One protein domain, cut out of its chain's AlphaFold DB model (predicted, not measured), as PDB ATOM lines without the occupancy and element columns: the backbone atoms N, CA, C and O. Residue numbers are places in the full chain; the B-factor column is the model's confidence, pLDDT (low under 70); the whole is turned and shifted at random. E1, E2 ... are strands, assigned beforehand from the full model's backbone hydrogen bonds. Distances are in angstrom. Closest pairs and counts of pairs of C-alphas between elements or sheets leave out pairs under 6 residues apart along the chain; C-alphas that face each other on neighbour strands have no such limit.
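AT A GLANCE: This is residues 280 to 351 and 471 to 529 of the 891 residues of the protein "HYR domain-containing protein" of Caenorhabditis brenneri (UniProt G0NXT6). With little regular structure, this model shows two lobes: one holds the three-stranded sheet E2-E3-E4 and the strand pair E1 and E5, the other the small hairpin E6 and E7 with the loops of residues 489 to 529. The 131 printed residues have no named helix and seven strands, E1 to E7 along the chain; the class is all strand, with only 33 residues in named elements. The sheet is an antiparallel meander, each strand the neighbour of the one before. The whole is compact, radius of gyration of the C-alphas 14.7 A, spanning 38 by 37 by 27 A.

IN THESE COORDINATES: Find E3, residues 299 to 307, from C-alpha 299 at (93.655, 117.755, 132.303), 23.1 A long. E2 is residues 287 to 292, 16.7 A; E4 is 321 to 324. E1 is 282 to 284, E5 342 to 344, E6 477 to 480, and E7 485 to 488, ending at C-alpha 488 (101.774, 100.114, 121.528).

HOW THE PARTS SIT: Look at N 290 and O 304, 2.8 A, in hairpin E2 and E3, and N 303 and O 321, 2.8 A, in hairpin E3 and E4. E1 and E5 are parallel, with N 283 and O 342 at 2.9 A. E6 and E7 are antiparallel, with N 478 and O 487 at 2.9 A; E5 and E6 are apart.

THE WHOLE: Residues 352 to 470 are cut out, and C-alphas 351 and 471 are 6.7 A apart. The links E3 to E4 and E4 to E5 are long. Confidence is under 70 at residues 295 to 299, 313 to 319, 324 to 343 and 516.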
ATOM      1  N   SER A 280     110.225 120.411 134.289       78.25
ATOM      2  CA  SER A 280     111.675 120.162 134.268       78.25
ATOM      3  C   SER A 280     112.107 118.705 134.520       78.25
ATOM      4  O   SER A 280     113.282 118.384 134.334       78.25
ATOM      5  N   LYS A 281     111.192 117.827 134.951       74.50
ATOM      6  CA  LYS A 281     111.399 116.380 135.135       74.50
ATOM      7  C   LYS A 281     110.935 115.537 133.943       74.50
ATOM      8  O   LYS A 281     111.200 114.337 133.944       74.50
ATOM      9  N   VAL A 282     110.217 116.106 132.976       78.19
ATOM     10  CA  VAL A 282     109.610 115.356 131.863       78.19
ATOM     11  C   VAL A 282     110.524 115.408 130.638       78.19
ATOM     12  O   VAL A 282     110.996 116.479 130.263       78.19
ATOM     13  N   PHE A 283     110.767 114.257 130.013       78.50
ATOM     14  CA  PHE A 283     111.673 114.098 128.872       78.50
ATOM     15  C   PHE A 283     111.041 113.242 127.762       78.50
ATOM     16  O   PHE A 283     110.127 112.456 128.006       78.50
ATOM     17  N   VAL A 284     111.554 113.398 126.542       79.62
ATOM     18  CA  VAL A 284     111.349 112.511 125.385       79.62
ATOM     19  C   VAL A 284     112.739 112.087 124.927       79.62
ATOM     20  O   VAL A 284     113.648 112.916 124.913       79.62
ATOM     21  N   GLU A 285     112.927 110.824 124.553       77.44
ATOM     22  CA  GLU A 285     114.159 110.413 123.873       77.44
ATOM     23  C   GLU A 285     114.035 110.640 122.358       77.44
ATOM     24  O   GLU A 285     113.053 110.221 121.744       77.44
ATOM     25  N   GLY A 286     115.011 111.333 121.760       77.00
ATOM     26  CA  GLY A 286     114.992 111.717 120.341       77.00
ATOM     27  C   GLY A 286     113.947 112.783 119.984       77.00
ATOM     28  O   GLY A 286     113.441 112.786 118.859       77.00
ATOM     29  N   GLY A 287     113.565 113.641 120.935       83.06
ATOM     30  CA  GLY A 287     112.576 114.685 120.701       83.06
ATOM     31  C   GLY A 287     112.510 115.765 121.779       83.06
ATOM     32  O   GLY A 287     113.116 115.678 122.849       83.06
ATOM     33  N   THR A 288     111.698 116.782 121.504       85.44
ATOM     34  CA  THR A 288     111.471 117.961 122.348       85.44
ATOM     35  C   THR A 288     110.010 118.071 122.792       85.44
ATOM     36  O   THR A 288     109.097 117.560 122.139       85.44
ATOM     37  N   ILE A 289     109.774 118.754 123.920       85.19
ATOM     38  CA  ILE A 289     108.439 118.938 124.510       85.19
ATOM     39  C   ILE A 289     108.075 120.423 124.549       85.19
ATOM     40  O   ILE A 289     108.858 121.255 125.006       85.19
ATOM     41  N   GLN A 290     106.850 120.744 124.141       87.88
ATOM     42  CA  GLN A 290     106.204 122.035 124.357       87.88
ATOM     43  C   GLN A 290     105.004 121.852 125.296       87.88
ATOM     44  O   GLN A 290     104.075 121.107 124.976       87.88
ATOM     45  N   PHE A 291     105.004 122.537 126.441       86.19
ATOM     46  CA  PHE A 291     103.886 122.506 127.388       86.19
ATOM     47  C   PHE A 291     102.835 123.572 127.075       86.19
ATOM     48  O   PHE A 291     103.168 124.700 126.709       86.19
ATOM     49  N   GLU A 292     101.566 123.218 127.257       85.31
ATOM     50  CA  GLU A 292     100.415 124.104 127.081       85.31
ATOM     51  C   GLU A 292      99.385 123.900 128.203       85.31
ATOM     52  O   GLU A 292      99.256 122.812 128.777       85.31
ATOM     53  N   ASN A 293      98.626 124.955 128.503       79.50
ATOM     54  CA  ASN A 293      97.520 124.882 129.454       79.50
ATOM     55  C   ASN A 293      96.313 124.189 128.794       79.50
ATOM     56  O   ASN A 293      95.917 124.586 127.694       79.50
ATOM     57  N   PRO A 294      95.708 123.174 129.431       76.00
ATOM     58  CA  PRO A 294      94.570 122.463 128.866       76.00
ATOM     59  C   PRO A 294      93.291 123.301 128.816       76.00
ATOM     60  O   PRO A 294      93.012 124.111 129.695       76.00
ATOM     61  N   ILE A 295      92.464 123.002 127.811       67.19
ATOM     62  CA  ILE A 295      91.071 123.467 127.693       67.19
ATOM     63  C   ILE A 295      90.093 122.415 128.278       67.19
ATOM     64  O   ILE A 295      88.940 122.716 128.569       67.19
ATOM     65  N   ALA A 296      90.545 121.169 128.471       65.69
ATOM     66  CA  ALA A 296      89.726 120.058 128.960       65.69
ATOM     67  C   ALA A 296      89.659 120.007 130.507       65.69
ATOM     68  O   ALA A 296      90.698 120.139 131.155       65.69
ATOM     69  N   PRO A 297      88.486 119.726 131.114       56.06
ATOM     70  CA  PRO A 297      88.256 119.870 132.562       56.06
ATOM     71  C   PRO A 297      88.976 118.843 133.453       56.06
ATOM     72  O   PRO A 297      89.045 119.035 134.663       56.06
ATOM     73  N   TYR A 298      89.511 117.763 132.875       64.75
ATOM     74  CA  TYR A 298      90.208 116.685 133.597       64.75
ATOM     75  C   TYR A 298      91.696 116.589 133.242       64.75
ATOM     76  O   TYR A 298      92.340 115.577 133.504       64.75
ATOM     77  N   ALA A 299      92.247 117.640 132.641       68.88
ATOM     78  CA  ALA A 299      93.655 117.755 132.303       68.88
ATOM     79  C   ALA A 299      94.314 118.818 133.191       68.88
ATOM     80  O   ALA A 299      93.760 119.899 133.377       68.88
ATOM     81  N   LYS A 300      95.514 118.536 133.703       72.69
ATOM     82  CA  LYS A 300      96.346 119.500 134.445       72.69
ATOM     83  C   LYS A 300      97.417 120.146 133.568       72.69
ATOM     84  O   LYS A 300      97.758 121.309 133.763       72.69
ATOM     85  N   THR A 301      97.969 119.418 132.599       76.50
ATOM     86  CA  THR A 301      98.985 119.944 131.669       76.50
ATOM     87  C   THR A 301      98.927 119.190 130.345       76.50
ATOM     88  O   THR A 301      98.769 117.970 130.334       76.50
ATOM     89  N   VAL A 302      99.073 119.907 129.231       82.38
ATOM     90  CA  VAL A 302      99.227 119.327 127.891       82.38
ATOM     91  C   VAL A 302     100.704 119.362 127.508       82.38
ATOM     92  O   VAL A 302     101.363 120.381 127.698       82.38
ATOM     93  N   ALA A 303     101.224 118.270 126.952       83.81
ATOM     94  CA  ALA A 303     102.592 118.160 126.454       83.81
ATOM     95  C   ALA A 303     102.575 117.759 124.973       83.81
ATOM     96  O   ALA A 303     102.240 116.626 124.625       83.81
ATOM     97  N   LYS A 304     102.925 118.685 124.079       83.38
ATOM     98  CA  LYS A 304     103.123 118.402 122.652       83.38
ATOM     99  C   LYS A 304     104.552 117.931 122.432       83.38
ATOM    100  O   LYS A 304     105.488 118.653 122.765       83.38
ATOM    101  N   VAL A 305     104.706 116.743 121.859       80.75
ATOM    102  CA  VAL A 305     106.011 116.174 121.506       80.75
ATOM    103  C   VAL A 305     106.309 116.469 120.039       80.75
ATOM    104  O   VAL A 305     105.441 116.304 119.183       80.75
ATOM    105  N   ARG A 306     107.542 116.886 119.754       81.94
ATOM    106  CA  ARG A 306     108.142 116.876 118.414       81.94
ATOM    107  C   ARG A 306     109.335 115.931 118.432       81.94
ATOM    108  O   ARG A 306     110.023 115.864 119.445       81.94
ATOM    109  N   CYS A 307     109.577 115.222 117.339       82.69
ATOM    110  CA  CYS A 307     110.802 114.445 117.182       82.69
ATOM    111  C   CYS A 307     111.941 115.339 116.686       82.69
ATOM    112  O   CYS A 307     111.684 116.356 116.047       82.69
ATOM    113  N   ASP A 308     113.181 114.950 116.980       84.94
ATOM    114  CA  ASP A 308     114.382 115.590 116.425       84.94
ATOM    115  C   ASP A 308     114.624 115.157 114.961       84.94
ATOM    116  O   ASP A 308     115.371 115.797 114.228       84.94
ATOM    117  N   ASP A 309     113.978 114.062 114.543       82.75
ATOM    118  CA  ASP A 309     113.864 113.603 113.160       82.75
ATOM    119  C   ASP A 309     112.529 114.093 112.566       82.75
ATOM    120  O   ASP A 309     111.463 113.539 112.858       82.75
ATOM    121  N   ASP A 310     112.595 115.141 111.738       74.12
ATOM    122  CA  ASP A 310     111.445 115.761 111.056       74.12
ATOM    123  C   ASP A 310     110.710 114.808 110.089       74.12
ATOM    124  O   ASP A 310     109.576 115.091 109.694       74.12
ATOM    125  N   LEU A 311     111.330 113.689 109.686       73.62
ATOM    126  CA  LEU A 311     110.737 112.712 108.768       73.62
ATOM    127  C   LEU A 311     109.949 111.611 109.495       73.62
ATOM    128  O   LEU A 311     109.249 110.838 108.840       73.62
ATOM    129  N   TYR A 312     110.037 111.509 110.827       74.56
ATOM    130  CA  TYR A 312     109.322 110.467 111.567       74.56
ATOM    131  C   TYR A 312     107.791 110.671 111.494       74.56
ATOM    132  O   TYR A 312     107.309 111.757 111.829       74.56
ATOM    133  N   PRO A 313     106.979 109.644 111.156       64.50
ATOM    134  CA  PRO A 313     105.529 109.782 110.989       64.50
ATOM    135  C   PRO A 313     104.775 110.085 112.294       64.50
ATOM    136  O   PRO A 313     104.265 109.200 112.992       64.50
ATOM    137  N   VAL A 314     104.640 111.380 112.594       54.62
ATOM    138  CA  VAL A 314     103.911 111.920 113.756       54.62
ATOM    139  C   VAL A 314     102.425 111.533 113.743       54.62
ATOM    140  O   VAL A 314     101.833 111.368 114.805       54.62
ATOM    141  N   GLU A 315     101.817 111.343 112.567       56.09
ATOM    142  CA  GLU A 315     100.372 111.077 112.430       56.09
ATOM    143  C   GLU A 315      99.911 109.749 113.054       56.09
ATOM    144  O   GLU A 315      98.731 109.595 113.359       56.09
ATOM    145  N   SER A 316     100.840 108.820 113.300       54.00
ATOM    146  CA  SER A 316     100.577 107.558 114.006       54.00
ATOM    147  C   SER A 316     100.351 107.720 115.517       54.00
ATOM    148  O   SER A 316      99.872 106.789 116.161       54.00
ATOM    149  N   ARG A 317     100.694 108.878 116.105       63.34
ATOM    150  CA  ARG A 317     100.720 109.095 117.560       63.34
ATOM    151  C   ARG A 317      99.856 110.282 118.008       63.34
ATOM    152  O   ARG A 317      99.522 111.154 117.201       63.34
ATOM    153  N   PRO A 318      99.488 110.361 119.304       63.44
ATOM    154  CA  PRO A 318      98.775 111.514 119.841       63.44
ATOM    155  C   PRO A 318      99.537 112.818 119.572       63.44
ATOM    156  O   PRO A 318     100.665 113.000 120.023       63.44
ATOM    157  N   ARG A 319      98.890 113.770 118.881       64.44
ATOM    158  CA  ARG A 319      99.442 115.118 118.606       64.44
ATOM    159  C   ARG A 319      99.751 115.918 119.883       64.44
ATOM    160  O   ARG A 319     100.405 116.956 119.822       64.44
ATOM    161  N   PHE A 320      99.246 115.457 121.023       71.44
ATOM    162  CA  PHE A 320      99.561 115.931 122.358       71.44
ATOM    163  C   PHE A 320      99.313 114.810 123.375       71.44
ATOM    164  O   PHE A 320      98.389 114.012 123.220       71.44
ATOM    165  N   TYR A 321     100.107 114.800 124.440       76.00
ATOM    166  CA  TYR A 321      99.881 114.010 125.645       76.00
ATOM    167  C   TYR A 321      99.258 114.900 126.718       76.00
ATOM    168  O   TYR A 321      99.376 116.126 126.682       76.00
ATOM    169  N   VAL A 322      98.579 114.283 127.676       73.62
ATOM    170  CA  VAL A 322      97.878 114.971 128.761       73.62
ATOM    171  C   VAL A 322      98.310 114.340 130.069       73.62
ATOM    172  O   VAL A 322      98.136 113.131 130.211       73.62
ATOM    173  N   CYS A 323      98.823 115.151 130.999       75.06
ATOM    174  CA  CYS A 323      98.772 114.806 132.413       75.06
ATOM    175  C   CYS A 323      97.339 115.044 132.866       75.06
ATOM    176  O   CYS A 323      96.854 116.186 132.803       75.06
ATOM    177  N   ASP A 324      96.646 113.982 133.254       69.06
ATOM    178  CA  ASP A 324      95.304 114.110 133.790       69.06
ATOM    179  C   ASP A 324      95.336 114.594 135.249       69.06
ATOM    180  O   ASP A 324      96.383 114.862 135.848       69.06
ATOM    181  N   ILE A 325      94.155 114.809 135.812       62.59
ATOM    182  CA  ILE A 325      94.010 115.337 137.166       62.59
ATOM    183  C   ILE A 325      94.632 114.454 138.266       62.59
ATOM    184  O   ILE A 325      94.994 115.022 139.298       62.59
ATOM    185  N   MET A 326      94.834 113.146 138.053       57.75
ATOM    186  CA  MET A 326      95.477 112.226 139.013       57.75
ATOM    187  C   MET A 326      96.990 112.419 139.151       57.75
ATOM    188  O   MET A 326      97.564 111.978 140.146       57.75
ATOM    189  N   GLY A 327      97.622 113.112 138.196       56.66
ATOM    190  CA  GLY A 327      99.080 113.220 138.085       56.66
ATOM    191  C   GLY A 327      99.692 112.288 137.031       56.66
ATOM    192  O   GLY A 327     100.890 112.391 136.760       56.66
ATOM    193  N   ASP A 328      98.874 111.440 136.408       58.72
ATOM    194  CA  ASP A 328      99.292 110.450 135.419       58.72
ATOM    195  C   ASP A 328      99.264 111.071 134.013       58.72
ATOM    196  O   ASP A 328      98.246 111.640 133.601       58.72
ATOM    197  N   TYR A 329     100.340 110.940 133.225       57.94
ATOM    198  CA  TYR A 329     100.189 111.062 131.771       57.94
ATOM    199  C   TYR A 329      99.660 109.744 131.209       57.94
ATOM    200  O   TYR A 329     100.033 108.661 131.662       57.94
ATOM    201  N   LYS A 330      98.848 109.815 130.148       53.91
ATOM    202  CA  LYS A 330      98.414 108.629 129.386       53.91
ATOM    203  C   LYS A 330      99.508 108.046 128.479       53.91
ATOM    204  O   LYS A 330      99.293 107.908 127.280       53.91
ATOM    205  N   TYR A 331     100.659 107.737 129.074       48.00
ATOM    206  CA  TYR A 331     101.652 106.733 128.678       48.00
ATOM    207  C   TYR A 331     102.765 106.727 129.738       48.00
ATOM    208  O   TYR A 331     103.220 107.800 130.122       48.00
ATOM    209  N   GLY A 332     103.250 105.558 130.164       45.50
ATOM    210  CA  GLY A 332     104.503 105.472 130.927       45.50
ATOM    211  C   GLY A 332     104.478 105.988 132.373       45.50
ATOM    212  O   GLY A 332     105.437 106.631 132.796       45.50
ATOM    213  N   ASP A 333     103.440 105.687 133.163       46.62
ATOM    214  CA  ASP A 333     103.474 105.932 134.616       46.62
ATOM    215  C   ASP A 333     104.520 105.056 135.337       46.62
ATOM    216  O   ASP A 333     104.248 103.931 135.766       46.62
ATOM    217  N   TRP A 334     105.724 105.617 135.459       50.91
ATOM    218  CA  TRP A 334     106.684 105.366 136.531       50.91
ATOM    219  C   TRP A 334     107.574 106.603 136.718       50.91
ATOM    220  O   TRP A 334     107.915 107.301 135.765       50.91
ATOM    221  N   GLU A 335     107.984 106.867 137.958       47.25
ATOM    222  CA  GLU A 335     109.062 107.810 138.266       47.25
ATOM    223  C   GLU A 335     110.239 107.008 138.800       47.25
ATOM    224  O   GLU A 335     110.134 106.363 139.840       47.25
ATOM    225  N   ASP A 336     111.364 107.049 138.094       46.00
ATOM    226  CA  ASP A 336     112.606 106.473 138.597       46.00
ATOM    227  C   ASP A 336     113.067 107.298 139.806       46.00
ATOM    228  O   ASP A 336     113.687 108.348 139.636       46.00
ATOM    229  N   GLU A 337     112.770 106.846 141.028       48.81
ATOM    230  CA  GLU A 337     113.141 107.549 142.266       48.81
ATOM    231  C   GLU A 337     114.664 107.771 142.399       48.81
ATOM    232  O   GLU A 337     115.086 108.678 143.116       48.81
ATOM    233  N   SER A 338     115.502 107.019 141.667       48.25
ATOM    234  CA  SER A 338     116.961 107.212 141.638       48.25
ATOM    235  C   SER A 338     117.430 108.316 140.677       48.25
ATOM    236  O   SER A 338     118.552 108.806 140.815       48.25
ATOM    237  N   LYS A 339     116.587 108.739 139.720       50.81
ATOM    238  CA  LYS A 339     116.900 109.779 138.711       50.81
ATOM    239  C   LYS A 339     115.916 110.958 138.684       50.81
ATOM    240  O   LYS A 339     116.228 111.988 138.088       50.81
ATOM    241  N   ALA A 340     114.752 110.820 139.318       58.00
ATOM    242  CA  ALA A 340     113.661 111.788 139.409       58.00
ATOM    243  C   ALA A 340     113.147 112.315 138.047       58.00
ATOM    244  O   ALA A 340     112.868 113.509 137.908       58.00
ATOM    245  N   LYS A 341     113.027 111.428 137.048       60.94
ATOM    246  CA  LYS A 341     112.577 111.733 135.677       60.94
ATOM    247  C   LYS A 341     111.274 111.019 135.304       60.94
ATOM    248  O   LYS A 341     110.996 109.939 135.816       60.94
ATOM    249  N   TYR A 342     110.540 111.614 134.367       66.75
ATOM    250  CA  TYR A 342     109.358 111.067 133.698       66.75
ATOM    251  C   TYR A 342     109.593 111.024 132.181       66.75
ATOM    252  O   TYR A 342     110.186 111.957 131.635       66.75
ATOM    253  N   TYR A 343     109.120 109.978 131.503       69.88
ATOM    254  CA  TYR A 343     109.377 109.741 130.079       69.88
ATOM    255  C   TYR A 343     108.068 109.688 129.279       69.88
ATOM    256  O   TYR A 343     107.191 108.876 129.557       69.88
ATOM    257  N   LEU A 344     107.951 110.557 128.274       73.75
ATOM    258  CA  LEU A 344     106.924 110.482 127.229       73.75
ATOM    259  C   LEU A 344     107.432 109.615 126.058       73.75
ATOM    260  O   LEU A 344     108.649 109.479 125.911       73.75
ATOM    261  N   PRO A 345     106.546 109.052 125.205       70.06
ATOM    262  CA  PRO A 345     106.932 108.110 124.153       70.06
ATOM    263  C   PRO A 345     108.101 108.590 123.291       70.06
ATOM    264  O   PRO A 345     107.988 109.596 122.583       70.06
ATOM    265  N   ALA A 346     109.201 107.834 123.325       74.81
ATOM    266  CA  ALA A 346     110.408 108.106 122.554       74.81
ATOM    267  C   ALA A 346     110.104 108.262 121.055       74.81
ATOM    268  O   ALA A 346     109.112 107.744 120.535       74.81
ATOM    269  N   CYS A 347     110.946 108.986 120.332       80.38
ATOM    270  CA  CYS A 347     110.865 109.073 118.883       80.38
ATOM    271  C   CYS A 347     111.692 107.969 118.231       80.38
ATOM    272  O   CYS A 347     112.862 107.764 118.552       80.38
ATOM    273  N   GLY A 348     111.061 107.256 117.297       79.12
ATOM    274  CA  GLY A 348     111.786 106.386 116.388       79.12
ATOM    275  C   GLY A 348     112.607 107.210 115.397       79.12
ATOM    276  O   GLY A 348     112.480 108.432 115.319       79.12
ATOM    277  N   LYS A 349     113.459 106.526 114.640       84.69
ATOM    278  CA  LYS A 349     114.364 107.137 113.658       84.69
ATOM    279  C   LYS A 349     113.998 106.680 112.257       84.69
ATOM    280  O   LYS A 349     113.520 105.553 112.083       84.69
ATOM    281  N   THR A 350     114.280 107.518 111.272       86.56
ATOM    282  CA  THR A 350     114.108 107.221 109.853       86.56
ATOM    283  C   THR A 350     115.451 107.004 109.155       86.56
ATOM    284  O   THR A 350     116.504 107.436 109.626       86.56
ATOM    285  N   LEU A 351     115.413 106.292 108.032       87.31
ATOM    286  CA  LEU A 351     116.494 106.187 107.051       87.31
ATOM    287  C   LEU A 351     115.879 106.188 105.641       87.31
ATOM    288  O   LEU A 351     114.735 105.746 105.492       87.31
ATOM    289  N   VAL A 471     111.230 103.282 108.644       87.00
ATOM    290  CA  VAL A 471     110.980 103.806 109.989       87.00
ATOM    291  C   VAL A 471     111.216 102.708 111.026       87.00
ATOM    292  O   VAL A 471     110.709 101.590 110.914       87.00
ATOM    293  N   SER A 472     112.012 103.031 112.044       87.81
ATOM    294  CA  SER A 472     112.202 102.203 113.241       87.81
ATOM    295  C   SER A 472     111.172 102.582 114.301       87.81
ATOM    296  O   SER A 472     110.936 103.766 114.541       87.81
ATOM    297  N   CYS A 473     110.554 101.595 114.949       86.62
ATOM    298  CA  CYS A 473     109.590 101.852 116.010       86.62
ATOM    299  C   CYS A 473     110.309 102.156 117.336       86.62
ATOM    300  O   CYS A 473     111.262 101.449 117.697       86.62
ATOM    301  N   PRO A 474     109.879 103.199 118.072       84.88
ATOM    302  CA  PRO A 474     110.438 103.531 119.378       84.88
ATOM    303  C   PRO A 474     110.134 102.464 120.433       84.88
ATOM    304  O   PRO A 474     109.254 101.615 120.267       84.88
ATOM    305  N   GLU A 475     110.851 102.543 121.550       84.81
ATOM    306  CA  GLU A 475     110.562 101.742 122.737       84.81
ATOM    307  C   GLU A 475     109.114 101.923 123.234       84.81
ATOM    308  O   GLU A 475     108.476 102.962 123.054       84.81
ATOM    309  N   GLY A 476     108.564 100.844 123.785       83.19
ATOM    310  CA  GLY A 476     107.146 100.668 124.082       83.19
ATOM    311  C   GLY A 476     106.254 100.398 122.864       83.19
ATOM    312  O   GLY A 476     105.075 100.112 123.054       83.19
ATOM    313  N   THR A 477     106.784 100.411 121.634       86.75
ATOM    314  CA  THR A 477     106.009 100.111 120.415       86.75
ATOM    315  C   THR A 477     106.682  99.069 119.522       86.75
ATOM    316  O   THR A 477     107.910  99.025 119.421       86.75
ATOM    317  N   TYR A 478     105.884  98.246 118.841       88.88
ATOM    318  CA  TYR A 478     106.338  97.247 117.869       88.88
ATOM    319  C   TYR A 478     105.757  97.513 116.476       88.88
ATOM    320  O   TYR A 478     104.706  98.131 116.315       88.88
ATOM    321  N   ALA A 479     106.456  97.040 115.453       88.81
ATOM    322  CA  ALA A 479     106.134  97.247 114.055       88.81
ATOM    323  C   ALA A 479     105.093  96.246 113.544       88.81
ATOM    324  O   ALA A 479     105.353  95.044 113.450       88.81
ATOM    325  N   ASN A 480     103.943  96.753 113.103       88.19
ATOM    326  CA  ASN A 480     103.001  96.004 112.283       88.19
ATOM    327  C   ASN A 480     103.235  96.324 110.798       88.19
ATOM    328  O   ASN A 480     102.765  97.335 110.274       88.19
ATOM    329  N   THR A 481     103.939  95.428 110.106       84.12
ATOM    330  CA  THR A 481     104.249  95.535 108.668       84.12
ATOM    331  C   THR A 481     103.042  95.311 107.752       84.12
ATOM    332  O   THR A 481     103.113  95.607 106.566       84.12
ATOM    333  N   THR A 482     101.911  94.814 108.273       84.38
ATOM    334  CA  THR A 482     100.664  94.679 107.494       84.38
ATOM    335  C   THR A 482      99.873  95.990 107.459       84.38
ATOM    336  O   THR A 482      99.165  96.246 106.489       84.38
ATOM    337  N   SER A 483     100.002  96.839 108.486       79.94
ATOM    338  CA  SER A 483      99.396  98.179 108.528       79.94
ATOM    339  C   SER A 483     100.391  99.329 108.318       79.94
ATOM    340  O   SER A 483      99.963 100.479 108.316       79.94
ATOM    341  N   ASN A 484     101.688  99.035 108.151       80.62
ATOM    342  CA  ASN A 484     102.796 100.004 108.133       80.62
ATOM    343  C   ASN A 484     102.728 101.019 109.291       80.62
ATOM    344  O   ASN A 484     102.859 102.225 109.103       80.62
ATOM    345  N   GLN A 485     102.504 100.520 110.511       82.75
ATOM    346  CA  GLN A 485     102.382 101.343 111.718       82.75
ATOM    347  C   GLN A 485     103.137 100.730 112.898       82.75
ATOM    348  O   GLN A 485     103.157  99.511 113.073       82.75
ATOM    349  N   CYS A 486     103.698 101.591 113.744       85.12
ATOM    350  CA  CYS A 486     104.129 101.220 115.088       85.12
ATOM    351  C   CYS A 486     102.907 101.197 116.015       85.12
ATOM    352  O   CYS A 486     102.141 102.161 116.041       85.12
ATOM    353  N   LEU A 487     102.721 100.107 116.755       85.62
ATOM    354  CA  LEU A 487     101.615  99.899 117.691       85.62
ATOM    355  C   LEU A 487     102.157  99.751 119.116       85.62
ATOM    356  O   LEU A 487     103.204  99.134 119.311       85.62
ATOM    357  N   ASP A 488     101.442 100.283 120.108       84.94
ATOM    358  CA  ASP A 488     101.774 100.114 121.528       84.94
ATOM    359  C   ASP A 488     101.903  98.631 121.904       84.94
ATOM    360  O   ASP A 488     101.057  97.808 121.539       84.94
ATOM    361  N   CYS A 489     102.914  98.291 122.706       88.19
ATOM    362  CA  CYS A 489     103.040  96.956 123.278       88.19
ATOM    363  C   CYS A 489     101.769  96.579 124.071       88.19
ATOM    364  O   CYS A 489     101.327  97.352 124.932       88.19
ATOM    365  N   PRO A 490     101.152  95.409 123.813       89.94
ATOM    366  CA  PRO A 490      99.940  94.993 124.511       89.94
ATOM    367  C   PRO A 490     100.184  94.776 126.013       89.94
ATOM    368  O   PRO A 490     101.315  94.573 126.460       89.94
ATOM    369  N   LYS A 491      99.099  94.778 126.800       87.50
ATOM    370  CA  LYS A 491      99.136  94.545 128.254       87.50
ATOM    371  C   LYS A 491      99.995  93.325 128.609       87.50
ATOM    372  O   LYS A 491      99.833  92.255 128.021       87.50
ATOM    373  N   ASN A 492     100.830  93.470 129.638       87.94
ATOM    374  CA  ASN A 492     101.801  92.479 130.121       87.94
ATOM    375  C   ASN A 492     102.991  92.219 129.179       87.94
ATOM    376  O   ASN A 492     103.682  91.210 129.335       87.94
ATOM    377  N   THR A 493     103.254  93.121 128.231       90.88
ATOM    378  CA  THR A 493     104.466  93.114 127.403       90.88
ATOM    379  C   THR A 493     105.126  94.492 127.396       90.88
ATOM    380  O   THR A 493     104.450  95.507 127.567       90.88
ATOM    381  N   TYR A 494     106.443  94.515 127.205       88.94
ATOM    382  CA  TYR A 494     107.281  95.707 127.158       88.94
ATOM    383  C   TYR A 494     108.313  95.612 126.030       88.94
ATOM    384  O   TYR A 494     108.586  94.526 125.515       88.94
ATOM    385  N   ARG A 495     108.914  96.736 125.633       89.00
ATOM    386  CA  ARG A 495     109.999  96.742 124.640       89.00
ATOM    387  C   ARG A 495     110.936  97.932 124.834       89.00
ATOM    388  O   ARG A 495     110.534  99.049 124.541       89.00
ATOM    389  N   SER A 496     112.177  97.694 125.250       84.44
ATOM    390  CA  SER A 496     113.172  98.752 125.489       84.44
ATOM    391  C   SER A 496     114.037  99.072 124.275       84.44
ATOM    392  O   SER A 496     114.177  98.262 123.357       84.44
ATOM    393  N   SER A 497     114.678 100.240 124.291       76.25
ATOM    394  CA  SER A 497     115.668 100.707 123.302       76.25
ATOM    395  C   SER A 497     116.861  99.761 123.076       76.25
ATOM    396  O   SER A 497     117.550  99.876 122.063       76.25
ATOM    397  N   ILE A 498     117.091  98.794 123.972       73.25
ATOM    398  CA  ILE A 498     118.104  97.733 123.828       73.25
ATOM    399  C   ILE A 498     117.632  96.616 122.869       73.25
ATOM    400  O   ILE A 498     118.452  95.873 122.327       73.25
ATOM    401  N   SER A 499     116.321  96.480 122.633       76.50
ATOM    402  CA  SER A 499     115.759  95.421 121.784       76.50
ATOM    403  C   SER A 499     116.025  95.658 120.290       76.50
ATOM    404  O   SER A 499     115.508  96.587 119.666       76.50
ATOM    405  N   SER A 500     116.826  94.771 119.696       74.44
ATOM    406  CA  SER A 500     117.089  94.759 118.252       74.44
ATOM    407  C   SER A 500     115.915  94.225 117.430       74.44
ATOM    408  O   SER A 500     115.803  94.567 116.253       74.44
ATOM    409  N   ASP A 501     115.035  93.414 118.028       83.12
ATOM    410  CA  ASP A 501     113.762  93.069 117.404       83.12
ATOM    411  C   ASP A 501     112.816  94.274 117.448       83.12
ATOM    412  O   ASP A 501     112.646  94.934 118.476       83.12
ATOM    413  N   GLN A 502     112.215  94.552 116.299       86.88
ATOM    414  CA  GLN A 502     111.235  95.605 116.070       86.88
ATOM    415  C   GLN A 502     109.820  95.034 115.909       86.88
ATOM    416  O   GLN A 502     108.859  95.786 116.001       86.88
ATOM    417  N   LEU A 503     109.672  93.729 115.650       88.06
ATOM    418  CA  LEU A 503     108.415  93.085 115.251       88.06
ATOM    419  C   LEU A 503     107.616  92.510 116.433       88.06
ATOM    420  O   LEU A 503     106.452  92.151 116.254       88.06
ATOM    421  N   SER A 504     108.208  92.413 117.626       90.06
ATOM    422  CA  SER A 504     107.550  91.884 118.826       90.06
ATOM    423  C   SER A 504     107.873  92.685 120.095       90.06
ATOM    424  O   SER A 504     108.815  93.475 120.127       90.06
ATOM    425  N   CYS A 505     107.069  92.478 121.142       92.25
ATOM    426  CA  CYS A 505     107.328  92.972 122.495       92.25
ATOM    427  C   CYS A 505     107.650  91.794 123.423       92.25
ATOM    428  O   CYS A 505     107.020  90.736 123.341       92.25
ATOM    429  N   THR A 506     108.595  91.996 124.335       93.25
ATOM    430  CA  THR A 506     108.984  91.032 125.367       93.25
ATOM    431  C   THR A 506     107.861  90.887 126.394       93.25
ATOM    432  O   THR A 506     107.317  91.881 126.869       93.25
ATOM    433  N   SER A 507     107.498  89.665 126.780       92.56
ATOM    434  CA  SER A 507     106.554  89.447 127.886       92.56
ATOM    435  C   SER A 507     107.168  89.853 129.226       92.56
ATOM    436  O   SER A 507     108.334  89.554 129.474       92.56
ATOM    437  N   CYS A 508     106.379  90.466 130.112       91.38
ATOM    438  CA  CYS A 508     106.799  90.740 131.488       91.38
ATOM    439  C   CYS A 508     107.307  89.459 132.200       91.38
ATOM    440  O   CYS A 508     106.740  88.383 131.971       91.38
ATOM    441  N   PRO A 509     108.327  89.554 133.081       92.06
ATOM    442  CA  PRO A 509     108.835  88.429 133.874       92.06
ATOM    443  C   PRO A 509     107.754  87.649 134.639       92.06
ATOM    444  O   PRO A 509     106.708  88.197 135.002       92.06
ATOM    445  N   GLU A 510     108.009  86.370 134.944       89.31
ATOM    446  CA  GLU A 510     107.039  85.523 135.656       89.31
ATOM    447  C   GLU A 510     106.565  86.159 136.975       89.31
ATOM    448  O   GLU A 510     107.354  86.590 137.814       89.31
ATOM    449  N   GLY A 511     105.243  86.217 137.161       85.19
ATOM    450  CA  GLY A 511     104.628  86.873 138.318       85.19
ATOM    451  C   GLY A 511     104.523  88.402 138.221       85.19
ATOM    452  O   GLY A 511     104.110  89.024 139.201       85.19
ATOM    453  N   THR A 512     104.836  89.013 137.072       89.62
ATOM    454  CA  THR A 512     104.707  90.464 136.833       89.62
ATOM    455  C   THR A 512     103.844  90.802 135.608       89.62
ATOM    456  O   THR A 512     103.526  89.930 134.797       89.62
ATOM    457  N   ILE A 513     103.388  92.055 135.523       88.69
ATOM    458  CA  ILE A 513     102.371  92.562 134.583       88.69
ATOM    459  C   ILE A 513     102.497  94.081 134.378       88.69
ATOM    460  O   ILE A 513     103.028  94.777 135.236       88.69
ATOM    461  N   THR A 514     101.900  94.621 133.310       81.81
ATOM    462  CA  THR A 514     101.630  96.075 133.185       81.81
ATOM    463  C   THR A 514     100.219  96.453 133.672       81.81
ATOM    464  O   THR A 514      99.875  97.633 133.778       81.81
ATOM    465  N   GLY A 515      99.382  95.448 133.966       77.38
ATOM    466  CA  GLY A 515      97.974  95.600 134.328       77.38
ATOM    467  C   GLY A 515      97.186  96.286 133.219       77.38
ATOM    468  O   GLY A 515      97.127  95.782 132.099       77.38
ATOM    469  N   ASP A 516      96.574  97.434 133.515       69.00
ATOM    470  CA  ASP A 516      95.728  98.141 132.551       69.00
ATOM    471  C   ASP A 516      96.468  99.027 131.535       69.00
ATOM    472  O   ASP A 516      95.843  99.488 130.578       69.00
ATOM    473  N   VAL A 517      97.782  99.209 131.681       70.94
ATOM    474  CA  VAL A 517      98.595 100.081 130.816       70.94
ATOM    475  C   VAL A 517      99.140  99.315 129.600       70.94
ATOM    476  O   VAL A 517      99.654  98.201 129.736       70.94
ATOM    477  N   THR A 518      99.049  99.922 128.414       80.38
ATOM    478  CA  THR A 518      99.740  99.505 127.178       80.38
ATOM    479  C   THR A 518     100.997 100.343 126.952       80.38
ATOM    480  O   THR A 518     101.111 101.450 127.474       80.38
ATOM    481  N   GLY A 519     101.940  99.821 126.167       79.44
ATOM    482  CA  GLY A 519     103.136 100.556 125.765       79.44
ATOM    483  C   GLY A 519     104.224 100.657 126.837       79.44
ATOM    484  O   GLY A 519     104.873 101.692 126.962       79.44
ATOM    485  N   ALA A 520     104.450  99.602 127.628       81.88
ATOM    486  CA  ALA A 520     105.600  99.593 128.530       81.88
ATOM    487  C   ALA A 520     106.913  99.618 127.724       81.88
ATOM    488  O   ALA A 520     107.150  98.772 126.861       81.88
ATOM    489  N   PHE A 521     107.773 100.592 127.996       80.31
ATOM    490  CA  PHE A 521     109.077 100.738 127.355       80.31
ATOM    491  C   PHE A 521     110.194 100.021 128.122       80.31
ATOM    492  O   PHE A 521     111.229  99.742 127.536       80.31
ATOM    493  N   ASP A 522     110.003  99.653 129.392       81.31
ATOM    494  CA  ASP A 522     111.032  98.953 130.170       81.31
ATOM    495  C   ASP A 522     110.469  97.901 131.143       81.31
ATOM    496  O   ASP A 522     109.310  97.961 131.556       81.31
ATOM    497  N   GLU A 523     111.317  96.946 131.531       85.06
ATOM    498  CA  GLU A 523     110.996  95.874 132.481       85.06
ATOM    499  C   GLU A 523     110.607  96.417 133.863       85.06
ATOM    500  O   GLU A 523     109.748  95.845 134.530       85.06
ATOM    501  N   SER A 524     111.160  97.566 134.275       78.94
ATOM    502  CA  SER A 524     110.795  98.250 135.527       78.94
ATOM    503  C   SER A 524     109.315  98.647 135.620       78.94
ATOM    504  O   SER A 524     108.803  98.868 136.717       78.94
ATOM    505  N   GLN A 525     108.598  98.692 134.491       76.56
ATOM    506  CA  GLN A 525     107.161  98.967 134.449       76.56
ATOM    507  C   GLN A 525     106.301  97.706 134.642       76.56
ATOM    508  O   GLN A 525     105.095  97.823 134.873       76.56
ATOM    509  N   CYS A 526     106.905  96.513 134.599       85.69
ATOM    510  CA  CYS A 526     106.262  95.253 134.956       85.69
ATOM    511  C   CYS A 526     106.214  95.103 136.490       85.69
ATOM    512  O   CYS A 526     107.166  94.657 137.128       85.69
ATOM    513  N   TYR A 527     105.085  95.459 137.104       83.75
ATOM    514  CA  TYR A 527     104.872  95.340 138.549       83.75
ATOM    515  C   TYR A 527     104.281  93.983 138.938       83.75
ATOM    516  O   TYR A 527     103.833  93.198 138.100       83.75
ATOM    517  N   ARG A 528     104.296  93.680 140.239       85.75
ATOM    518  CA  ARG A 528     103.872  92.384 140.775       85.75
ATOM    519  C   ARG A 528     102.399  92.101 140.466       85.75
ATOM    520  O   ARG A 528     101.515  92.881 140.810       85.75
ATOM    521  N   LYS A 529     102.131  90.929 139.888       90.00
ATOM    522  CA  LYS A 529     100.776  90.440 139.634       90.00
ATOM    523  C   LYS A 529     100.113  90.024 140.943       90.00
ATOM    524  O   LYS A 529     100.359  88.932 141.452       90.00
TER     525      LYS A 529